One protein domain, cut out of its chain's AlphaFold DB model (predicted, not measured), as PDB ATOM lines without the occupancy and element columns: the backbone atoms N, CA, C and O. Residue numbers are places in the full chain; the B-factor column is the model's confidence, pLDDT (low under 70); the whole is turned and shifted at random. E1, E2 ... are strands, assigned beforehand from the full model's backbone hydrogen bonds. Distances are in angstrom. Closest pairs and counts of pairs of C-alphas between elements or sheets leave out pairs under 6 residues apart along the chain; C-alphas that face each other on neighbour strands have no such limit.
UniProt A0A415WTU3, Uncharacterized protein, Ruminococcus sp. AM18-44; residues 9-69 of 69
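This is residues 9 to 69 of the 69 residues of an uncharacterized protein of Ruminococcus sp. AM18-44 (UniProt A0A415WTU3). What does the model look like? A strongly twisted antiparallel sheet of three long strands, E2 to E4, with the short E1 at one edge, has a small three-stranded sheet, E5 to E7, crossed over part of it, and the two make a partial sandwich. The chain passes from the one sheet to the other where E4 turns sharply into E5. What is it made of? The printed part has 61 residues with no named helix and seven named strands, E1 to E7 in chain order, in two antiparallel sheets of order E1 E2 E3 E4 and E5 E6 E7; the class is all strand. It is compact, with a radius of gyration of the C-alphas of 11.4 A, yet elongated, spanning 36 by 19 by 18 A.

How is the larger sheet built? E1, residues 9 to 12, E2, residues 15 to 22, E3, residues 26 to 33, and E4, residues 41 to 49, form a meander, each strand the antiparallel neighbour of the one before. N 10 and O 17 of the hairpin E1 and E2 are 2.9 A apart, N 18 and O 30 of E2 and E3 2.9 A, and N 31 and O 44 of E3 and E4 2.8 A, each within hydrogen-bond range. How is the smaller one built? E5, residues 51 to 53, E6, residues 56 to 60, and E7, residues 66 to 68, form a second meander, with N 51 and O 58 at 2.9 A and N 59 and O 67 at 3.0 A, within hydrogen-bond range. The pairing is staggered: E6 pairs with E5 over residues 56 to 58 and with E7 over residues 58 to 60. How do the sheets meet? They form a sandwich, two sheets face to face, with their strands at 73 degrees and the facing parts 9.3 A centre to centre. The closest C-alphas of E4 and E6 are those of Gln 49 and Phe 59, 6.3 A, and of E1 and E7 those of Lys 12 and Val 67, 6.5 A.

Where does the larger sheet lie? E1 begins at C-alpha 9, (51.827, 91.518, -13.948). E2 is 19.4 A long from first to last C-alpha, E3 22.5 A and E4 23.7 A, ending at C-alpha 49, (36.765, 99.894, -17.633). Where is the smaller sheet? E4 runs on into E5 across one residue, at 81 degrees. E6 is 13.5 A long, and E7 ends at C-alpha 68, (48.598, 101.872, -13.413).

How large is it? The two C-alphas farthest apart, those of Phe 38 and Arg 54, are 37.3 A apart. Is anything missing or uncertain? The printed part has no cut and no long link; E3 to E4, with 7 residues between them, is short and the other links are tight. The mean pLDDT of the printed part is 93.5, and no printed residue is under 70.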
ATOM      1  N   ARG A   9      52.087  91.610 -15.391       96.31
ATOM      2  CA  ARG A   9      51.827  91.518 -13.948       96.31
ATOM      3  C   ARG A   9      52.200  92.828 -13.259       96.31
ATOM      4  O   ARG A   9      53.360  93.221 -13.257       96.31
ATOM      5  N   TYR A  10      51.215  93.464 -12.630       95.69
ATOM      6  CA  TYR A  10      51.336  94.800 -12.047       95.69
ATOM      7  C   TYR A  10      51.099  94.724 -10.538       95.69
ATOM      8  O   TYR A  10      50.024  94.323 -10.089       95.69
ATOM      9  N   TYR A  11      52.101  95.070  -9.733       94.00
ATOM     10  CA  TYR A  11      51.997  95.003  -8.274       94.00
ATOM     11  C   TYR A  11      51.401  96.290  -7.698       94.00
ATOM     12  O   TYR A  11      51.905  97.386  -7.941       94.00
ATOM     13  N   LYS A  12      50.348  96.167  -6.885       94.06
ATOM     14  CA  LYS A  12      49.751  97.297  -6.164       94.06
ATOM     15  C   LYS A  12      49.123  96.826  -4.853       94.06
ATOM     16  O   LYS A  12      48.409  95.828  -4.823       94.06
ATOM     17  N   SER A  13      49.356  97.571  -3.772       88.06
ATOM     18  CA  SER A  13      48.720  97.353  -2.460       88.06
ATOM     19  C   SER A  13      48.766  95.887  -1.981       88.06
ATOM     20  O   SER A  13      47.747  95.276  -1.658       88.06
ATOM     21  N   GLY A  14      49.952  95.268  -2.013       87.31
ATOM     22  CA  GLY A  14      50.137  93.900  -1.508       87.31
ATOM     23  C   GLY A  14      49.652  92.777  -2.429       87.31
ATOM     24  O   GLY A  14      49.807  91.608  -2.085       87.31
ATOM     25  N   SER A  15      49.068  93.094  -3.587       92.38
ATOM     26  CA  SER A  15      48.551  92.115  -4.547       92.38
ATOM     27  C   SER A  15      49.141  92.343  -5.934       92.38
ATOM     28  O   SER A  15      49.520  93.457  -6.288       92.38
ATOM     29  N   THR A  16      49.204  91.283  -6.731       95.94
ATOM     30  CA  THR A  16      49.597  91.383  -8.141       95.94
ATOM     31  C   THR A  16      48.359  91.298  -9.011       95.94
ATOM     32  O   THR A  16      47.489  90.472  -8.766       95.94
ATOM     33  N   TYR A  17      48.270  92.148 -10.021       96.06
ATOM     34  CA  TYR A  17      47.183  92.168 -10.983       96.06
ATOM     35  C   TYR A  17      47.737  91.726 -12.328       96.06
ATOM     36  O   TYR A  17      48.539  92.427 -12.935       96.06
ATOM     37  N   GLU A  18      47.350  90.535 -12.762       96.94
ATOM     38  CA  GLU A  18      47.721  89.987 -14.062       96.94
ATOM     39  C   GLU A  18      46.648  90.337 -15.088       96.94
ATOM     40  O   GLU A  18      45.455  90.137 -14.843       96.94
ATOM     41  N   ILE A  19      47.044  90.870 -16.237       97.69
ATOM     42  CA  ILE A  19      46.098  91.250 -17.286       97.69
ATOM     43  C   ILE A  19      45.810  90.041 -18.168       97.69
ATOM     44  O   ILE A  19      46.650  89.599 -18.939       97.69
ATOM     45  N   VAL A  20      44.593  89.518 -18.089       97.31
ATOM     46  CA  VAL A  20      44.165  88.324 -18.835       97.31
ATOM     47  C   VAL A  20      43.666  88.691 -20.229       97.31
ATOM     48  O   VAL A  20      43.848  87.949 -21.190       97.31
ATOM     49  N   LYS A  21      42.996  89.839 -20.356       97.25
ATOM     50  CA  LYS A  21      42.485  90.334 -21.636       97.25
ATOM     51  C   LYS A  21      42.437  91.850 -21.618       97.25
ATOM     52  O   LYS A  21      42.047  92.444 -20.618       97.25
ATOM     53  N   LYS A  22      42.748  92.466 -22.751       96.44
ATOM     54  CA  LYS A  22      42.636  93.908 -22.949       96.44
ATOM     55  C   LYS A  22      41.824  94.202 -24.204       96.44
ATOM     56  O   LYS A  22      41.938  93.500 -25.205       96.44
ATOM     57  N   THR A  23      40.988  95.227 -24.133       94.94
ATOM     58  CA  THR A  23      40.284  95.825 -25.272       94.94
ATOM     59  C   THR A  23      40.477  97.341 -25.239       94.94
ATOM     60  O   THR A  23      41.026  97.877 -24.279       94.94
ATOM     61  N   ALA A  24      39.980  98.057 -26.250       92.19
ATOM     62  CA  ALA A  24      40.051  99.520 -26.286       92.19
ATOM     63  C   ALA A  24      39.306 100.218 -25.127       92.19
ATOM     64  O   ALA A  24      39.584 101.375 -24.833       92.19
ATOM     65  N   LYS A  25      38.336  99.544 -24.488       94.88
ATOM     66  CA  LYS A  25      37.471 100.139 -23.447       94.88
ATOM     67  C   LYS A  25      37.522  99.413 -22.108       94.88
ATOM     68  O   LYS A  25      37.052  99.948 -21.107       94.88
ATOM     69  N   THR A  26      38.026  98.184 -22.075       96.88
ATOM     70  CA  THR A  26      37.978  97.331 -20.886       96.88
ATOM     71  C   THR A  26      39.237  96.504 -20.725       96.88
ATOM     72  O   THR A  26      39.920  96.170 -21.693       96.88
ATOM     73  N   ILE A  27      39.495  96.122 -19.484       96.69
ATOM     74  CA  ILE A  27      40.565  95.214 -19.114       96.69
ATOM     75  C   ILE A  27      39.999  94.130 -18.202       96.69
ATOM     76  O   ILE A  27      39.208  94.411 -17.303       96.69
ATOM     77  N   ARG A  28      40.368  92.878 -18.459       97.81
ATOM     78  CA  ARG A  28      40.104  91.745 -17.578       97.81
ATOM     79  C   ARG A  28      41.380  91.457 -16.817       97.81
ATOM     80  O   ARG A  28      42.383  91.109 -17.438       97.81
ATOM     81  N   TYR A  29      41.332  91.604 -15.503       96.75
ATOM     82  CA  TYR A  29      42.459  91.331 -14.627       96.75
ATOM     83  C   TYR A  29      42.181  90.118 -13.750       96.75
ATOM     84  O   TYR A  29      41.028  89.792 -13.454       96.75
ATOM     85  N   ARG A  30      43.262  89.520 -13.265       96.44
ATOM     86  CA  ARG A  30      43.284  88.516 -12.218       96.44
ATOM     87  C   ARG A  30      44.098  89.038 -11.041       96.44
ATOM     88  O   ARG A  30      45.266  89.379 -11.195       96.44
ATOM     89  N   LYS A  31      43.482  89.129  -9.866       95.81
ATOM     90  CA  LYS A  31      44.160  89.487  -8.620       95.81
ATOM     91  C   LYS A  31      44.810  88.232  -8.045       95.81
ATOM     92  O   LYS A  31      44.116  87.290  -7.672       95.81
ATOM     93  N   LEU A  32      46.129  88.247  -7.956       95.12
ATOM     94  CA  LEU A  32      46.966  87.191  -7.413       95.12
ATOM     95  C   LEU A  32      47.494  87.604  -6.038       95.12
ATOM     96  O   LEU A  32      48.075  88.682  -5.869       95.12
ATOM     97  N   GLN A  33      47.318  86.722  -5.061       93.00
ATOM     98  CA  GLN A  33      48.015  86.786  -3.784       93.00
ATOM     99  C   GLN A  33      49.278  85.928  -3.863       93.00
ATOM    100  O   GLN A  33      49.253  84.857  -4.467       93.00
ATOM    101  N   HIS A  34      50.369  86.394  -3.246       92.19
ATOM    102  CA  HIS A  34      51.659  85.692  -3.226       92.19
ATOM    103  C   HIS A  34      52.173  85.319  -4.627       92.19
ATOM    104  O   HIS A  34      52.660  84.212  -4.840       92.19
ATOM    105  N   ALA A  35      52.060  86.245  -5.585       90.62
ATOM    106  CA  ALA A  35      52.479  85.986  -6.956       90.62
ATOM    107  C   ALA A  35      53.949  85.529  -7.027       90.62
ATOM    108  O   ALA A  35      54.824  86.143  -6.413       90.62
ATOM    109  N   GLY A  36      54.205  84.439  -7.749       89.44
ATOM    110  CA  GLY A  36      55.521  83.807  -7.877       89.44
ATOM    111  C   GLY A  36      55.967  82.965  -6.673       89.44
ATOM    112  O   GLY A  36      57.114  82.525  -6.636       89.44
ATOM    113  N   ARG A  37      55.106  82.735  -5.671       92.06
ATOM    114  CA  ARG A  37      55.384  81.839  -4.533       92.06
ATOM    115  C   ARG A  37      54.635  80.515  -4.679       92.06
ATOM    116  O   ARG A  37      53.661  80.413  -5.414       92.06
ATOM    117  N   PHE A  38      55.067  79.502  -3.923       92.00
ATOM    118  CA  PHE A  38      54.458  78.163  -3.935       92.00
ATOM    119  C   PHE A  38      52.963  78.164  -3.565       92.00
ATOM    120  O   PHE A  38      52.224  77.266  -3.953       92.00
ATOM    121  N   ASN A  39      52.523  79.165  -2.802       91.50
ATOM    122  CA  ASN A  39      51.147  79.365  -2.371       91.50
ATOM    123  C   ASN A  39      50.450  80.501  -3.143       91.50
ATOM    124  O   ASN A  39      49.579  81.166  -2.579       91.50
ATOM    125  N   GLU A  40      50.832  80.740  -4.405       94.62
ATOM    126  CA  GLU A  40      50.136  81.682  -5.288       94.62
ATOM    127  C   GLU A  40      48.655  81.300  -5.402       94.62
ATOM    128  O   GLU A  40      48.299  80.138  -5.616       94.62
ATOM    129  N   ARG A  41      47.774  82.288  -5.233       93.88
ATOM    130  CA  ARG A  41      46.325  82.086  -5.306       93.88
ATOM    131  C   ARG A  41      45.650  83.181  -6.100       93.88
ATOM    132  O   ARG A  41      45.929  84.366  -5.921       93.88
ATOM    133  N   VAL A  42      44.697  82.766  -6.927       95.06
ATOM    134  CA  VAL A  42      43.776  83.668  -7.609       95.06
ATOM    135  C   VAL A  42      42.683  84.081  -6.632       95.06
ATOM    136  O   VAL A  42      41.873  83.257  -6.223       95.06
ATOM    137  N   MET A  43      42.672  85.355  -6.256       93.31
ATOM    138  CA  MET A  43      41.686  85.915  -5.330       93.31
ATOM    139  C   MET A  43      40.430  86.402  -6.048       93.31
ATOM    140  O   MET A  43      39.329  86.289  -5.525       93.31
ATOM    141  N   GLU A  44      40.594  86.990  -7.231       93.12
ATOM    142  CA  GLU A  44      39.493  87.549  -8.014       93.12
ATOM    143  C   GLU A  44      39.883  87.587  -9.492       93.12
ATOM    144  O   GLU A  44      41.044  87.823  -9.822       93.12
ATOM    145  N   GLU A  45      38.909  87.422 -10.383       96.00
ATOM    146  CA  GLU A  45      39.054  87.750 -11.798       96.00
ATOM    147  C   GLU A  45      37.863  88.604 -12.243       96.00
ATOM    148  O   GLU A  45      36.713  88.178 -12.118       96.00
ATOM    149  N   LYS A  46      38.119  89.823 -12.731       96.25
ATOM    150  CA  LYS A  46      37.062  90.768 -13.122       96.25
ATOM    151  C   LYS A  46      37.420  91.565 -14.360       96.25
ATOM    152  O   LYS A  46      38.585  91.834 -14.638       96.25
ATOM    153  N   THR A  47      36.377  91.976 -15.073       96.81
ATOM    154  CA  THR A  47      36.464  92.918 -16.188       96.81
ATOM    155  C   THR A  47      36.039  94.298 -15.711       96.81
ATOM    156  O   THR A  47      34.957  94.454 -15.149       96.81
ATOM    157  N   VAL A  48      36.877  95.299 -15.953       96.69
ATOM    158  CA  VAL A  48      36.641  96.694 -15.569       96.69
ATOM    159  C   VAL A  48      36.926  97.626 -16.739       96.69
ATOM    160  O   VAL A  48      37.500  97.224 -17.751       96.69
ATOM    161  N   GLN A  49      36.494  98.878 -16.621       96.19
ATOM    162  CA  GLN A  49      36.765  99.894 -17.633       96.19
ATOM    163  C   GLN A  49      38.248 100.264 -17.649       96.19
ATOM    164  O   GLN A  49      38.842 100.525 -16.602       96.19
ATOM    165  N   LEU A  50      38.808 100.327 -18.854       96.06
ATOM    166  CA  LEU A  50      40.113 100.911 -19.110       96.06
ATOM    167  C   LEU A  50      39.952 102.429 -19.197       96.06
ATOM    168  O   LEU A  50      39.050 102.925 -19.875       96.06
ATOM    169  N   ARG A  51      40.805 103.167 -18.497       94.56
ATOM    170  CA  ARG A  51      40.834 104.629 -18.504       94.56
ATOM    171  C   ARG A  51      42.235 105.106 -18.856       94.56
ATOM    172  O   ARG A  51      43.204 104.368 -18.721       94.56
ATOM    173  N   PHE A  52      42.322 106.353 -19.296       92.69
ATOM    174  CA  PHE A  52      43.574 106.980 -19.698       92.69
ATOM    175  C   PHE A  52      43.784 108.236 -18.864       92.69
ATOM    176  O   PHE A  52      42.937 109.130 -18.853       92.69
ATOM    177  N   TRP A  53      44.893 108.273 -18.136       91.12
ATOM    178  CA  TRP A  53      45.396 109.462 -17.455       91.12
ATOM    179  C   TRP A  53      46.568 110.046 -18.248       91.12
ATOM    180  O   TRP A  53      46.981 109.472 -19.256       91.12
ATOM    181  N   ARG A  54      47.091 111.207 -17.823       84.12
ATOM    182  CA  ARG A  54      48.157 111.926 -18.551       84.12
ATOM    183  C   ARG A  54      49.370 111.039 -18.864       84.12
ATOM    184  O   ARG A  54      49.934 111.160 -19.946       84.12
ATOM    185  N   ASP A  55      49.712 110.121 -17.963       83.56
ATOM    186  CA  ASP A  55      50.946 109.331 -18.042       83.56
ATOM    187  C   ASP A  55      50.754 107.905 -18.601       83.56
ATOM    188  O   ASP A  55      51.721 107.245 -19.006       83.56
ATOM    189  N   GLY A  56      49.508 107.427 -18.711       92.50
ATOM    190  CA  GLY A  56      49.232 106.086 -19.218       92.50
ATOM    191  C   GLY A  56      47.833 105.549 -18.941       92.50
ATOM    192  O   GLY A  56      46.913 106.254 -18.521       92.50
ATOM    193  N   GLU A  57      47.689 104.262 -19.218       95.00
ATOM    194  CA  GLU A  57      46.497 103.487 -18.925       95.00
ATOM    195  C   GLU A  57      46.364 103.190 -17.433       95.00
ATOM    196  O   GLU A  57      47.322 102.816 -16.755       95.00
ATOM    197  N   VAL A  58      45.135 103.311 -16.939       95.50
ATOM    198  CA  VAL A  58      44.771 103.014 -15.557       95.50
ATOM    199  C   VAL A  58      43.443 102.272 -15.501       95.50
ATOM    200  O   VAL A  58      42.555 102.474 -16.335       95.50
ATOM    201  N   PHE A  59      43.271 101.433 -14.487       95.25
ATOM    202  CA  PHE A  59      41.967 100.883 -14.141       95.25
ATOM    203  C   PHE A  59      41.756 100.872 -12.632       95.25
ATOM    204  O   PHE A  59      42.697 100.847 -11.839       95.25
ATOM    205  N   PHE A  60      40.487 100.866 -12.238       94.62
ATOM    206  CA  PHE A  60      40.092 100.769 -10.841       94.62
ATOM    207  C   PHE A  60      39.581  99.364 -10.566       94.62
ATOM    208  O   PHE A  60      38.675  98.868 -11.238       94.62
ATOM    209  N   THR A  61      40.183  98.716  -9.580       92.69
ATOM    210  CA  THR A  61      39.697  97.432  -9.071       92.69
ATOM    211  C   THR A  61      38.422  97.642  -8.256       92.69
ATOM    212  O   THR A  61      38.137  98.747  -7.793       92.69
ATOM    213  N   HIS A  62      37.671  96.567  -8.011       82.44
ATOM    214  CA  HIS A  62      36.456  96.637  -7.191       82.44
ATOM    215  C   HIS A  62      36.729  97.043  -5.729       82.44
ATOM    216  O   HIS A  62      35.851  97.568  -5.061       82.44
ATOM    217  N   GLY A  63      37.961  96.847  -5.245       81.50
ATOM    218  CA  GLY A  63      38.415  97.304  -3.928       81.50
ATOM    219  C   GLY A  63      38.909  98.754  -3.902       81.50
ATOM    220  O   GLY A  63      39.699  99.091  -3.028       81.50
ATOM    221  N   HIS A  64      38.527  99.582  -4.882       85.19
ATOM    222  CA  HIS A  64      38.941 100.985  -5.023       85.19
ATOM    223  C   HIS A  64      40.461 101.214  -5.138       85.19
ATOM    224  O   HIS A  64      40.944 102.332  -4.974       85.19
ATOM    225  N   ILE A  65      41.232 100.174  -5.473       92.44
ATOM    226  CA  ILE A  65      42.663 100.310  -5.764       92.44
ATOM    227  C   ILE A  65      42.826 100.755  -7.217       92.44
ATOM    228  O   ILE A  65      42.272 100.122  -8.123       92.44
ATOM    229  N   THR A  66      43.618 101.806  -7.416       95.31
ATOM    230  CA  THR A  66      44.040 102.293  -8.735       95.31
ATOM    231  C   THR A  66      45.268 101.519  -9.183       95.31
ATOM    232  O   THR A  66      46.295 101.546  -8.502       95.31
ATOM    233  N   VAL A  67      45.163 100.828 -10.312       94.44
ATOM    234  CA  VAL A  67      46.276 100.118 -10.941       94.44
ATOM    235  C   VAL A  67      46.673 100.891 -12.189       94.44
ATOM    236  O   VAL A  67      45.816 101.281 -12.983       94.44
ATOM    237  N   GLU A  68      47.970 101.122 -12.327       95.00
ATOM    238  CA  GLU A  68      48.598 101.872 -13.413       95.00
ATOM    239  C   GLU A  68      49.484 100.905 -14.200       95.00
ATOM    240  O   GLU A  68      50.028  99.963 -13.612       95.00
ATOM    241  N   ALA A  69      49.578 101.121 -15.511       91.56
ATOM    242  CA  ALA A  69      50.483 100.379 -16.381       91.56
ATOM    243  C   ALA A  69      51.961 100.725 -16.131       91.56
ATOM    244  O   ALA A  69      52.264 101.870 -15.709       91.56
TER     245      ALA A  69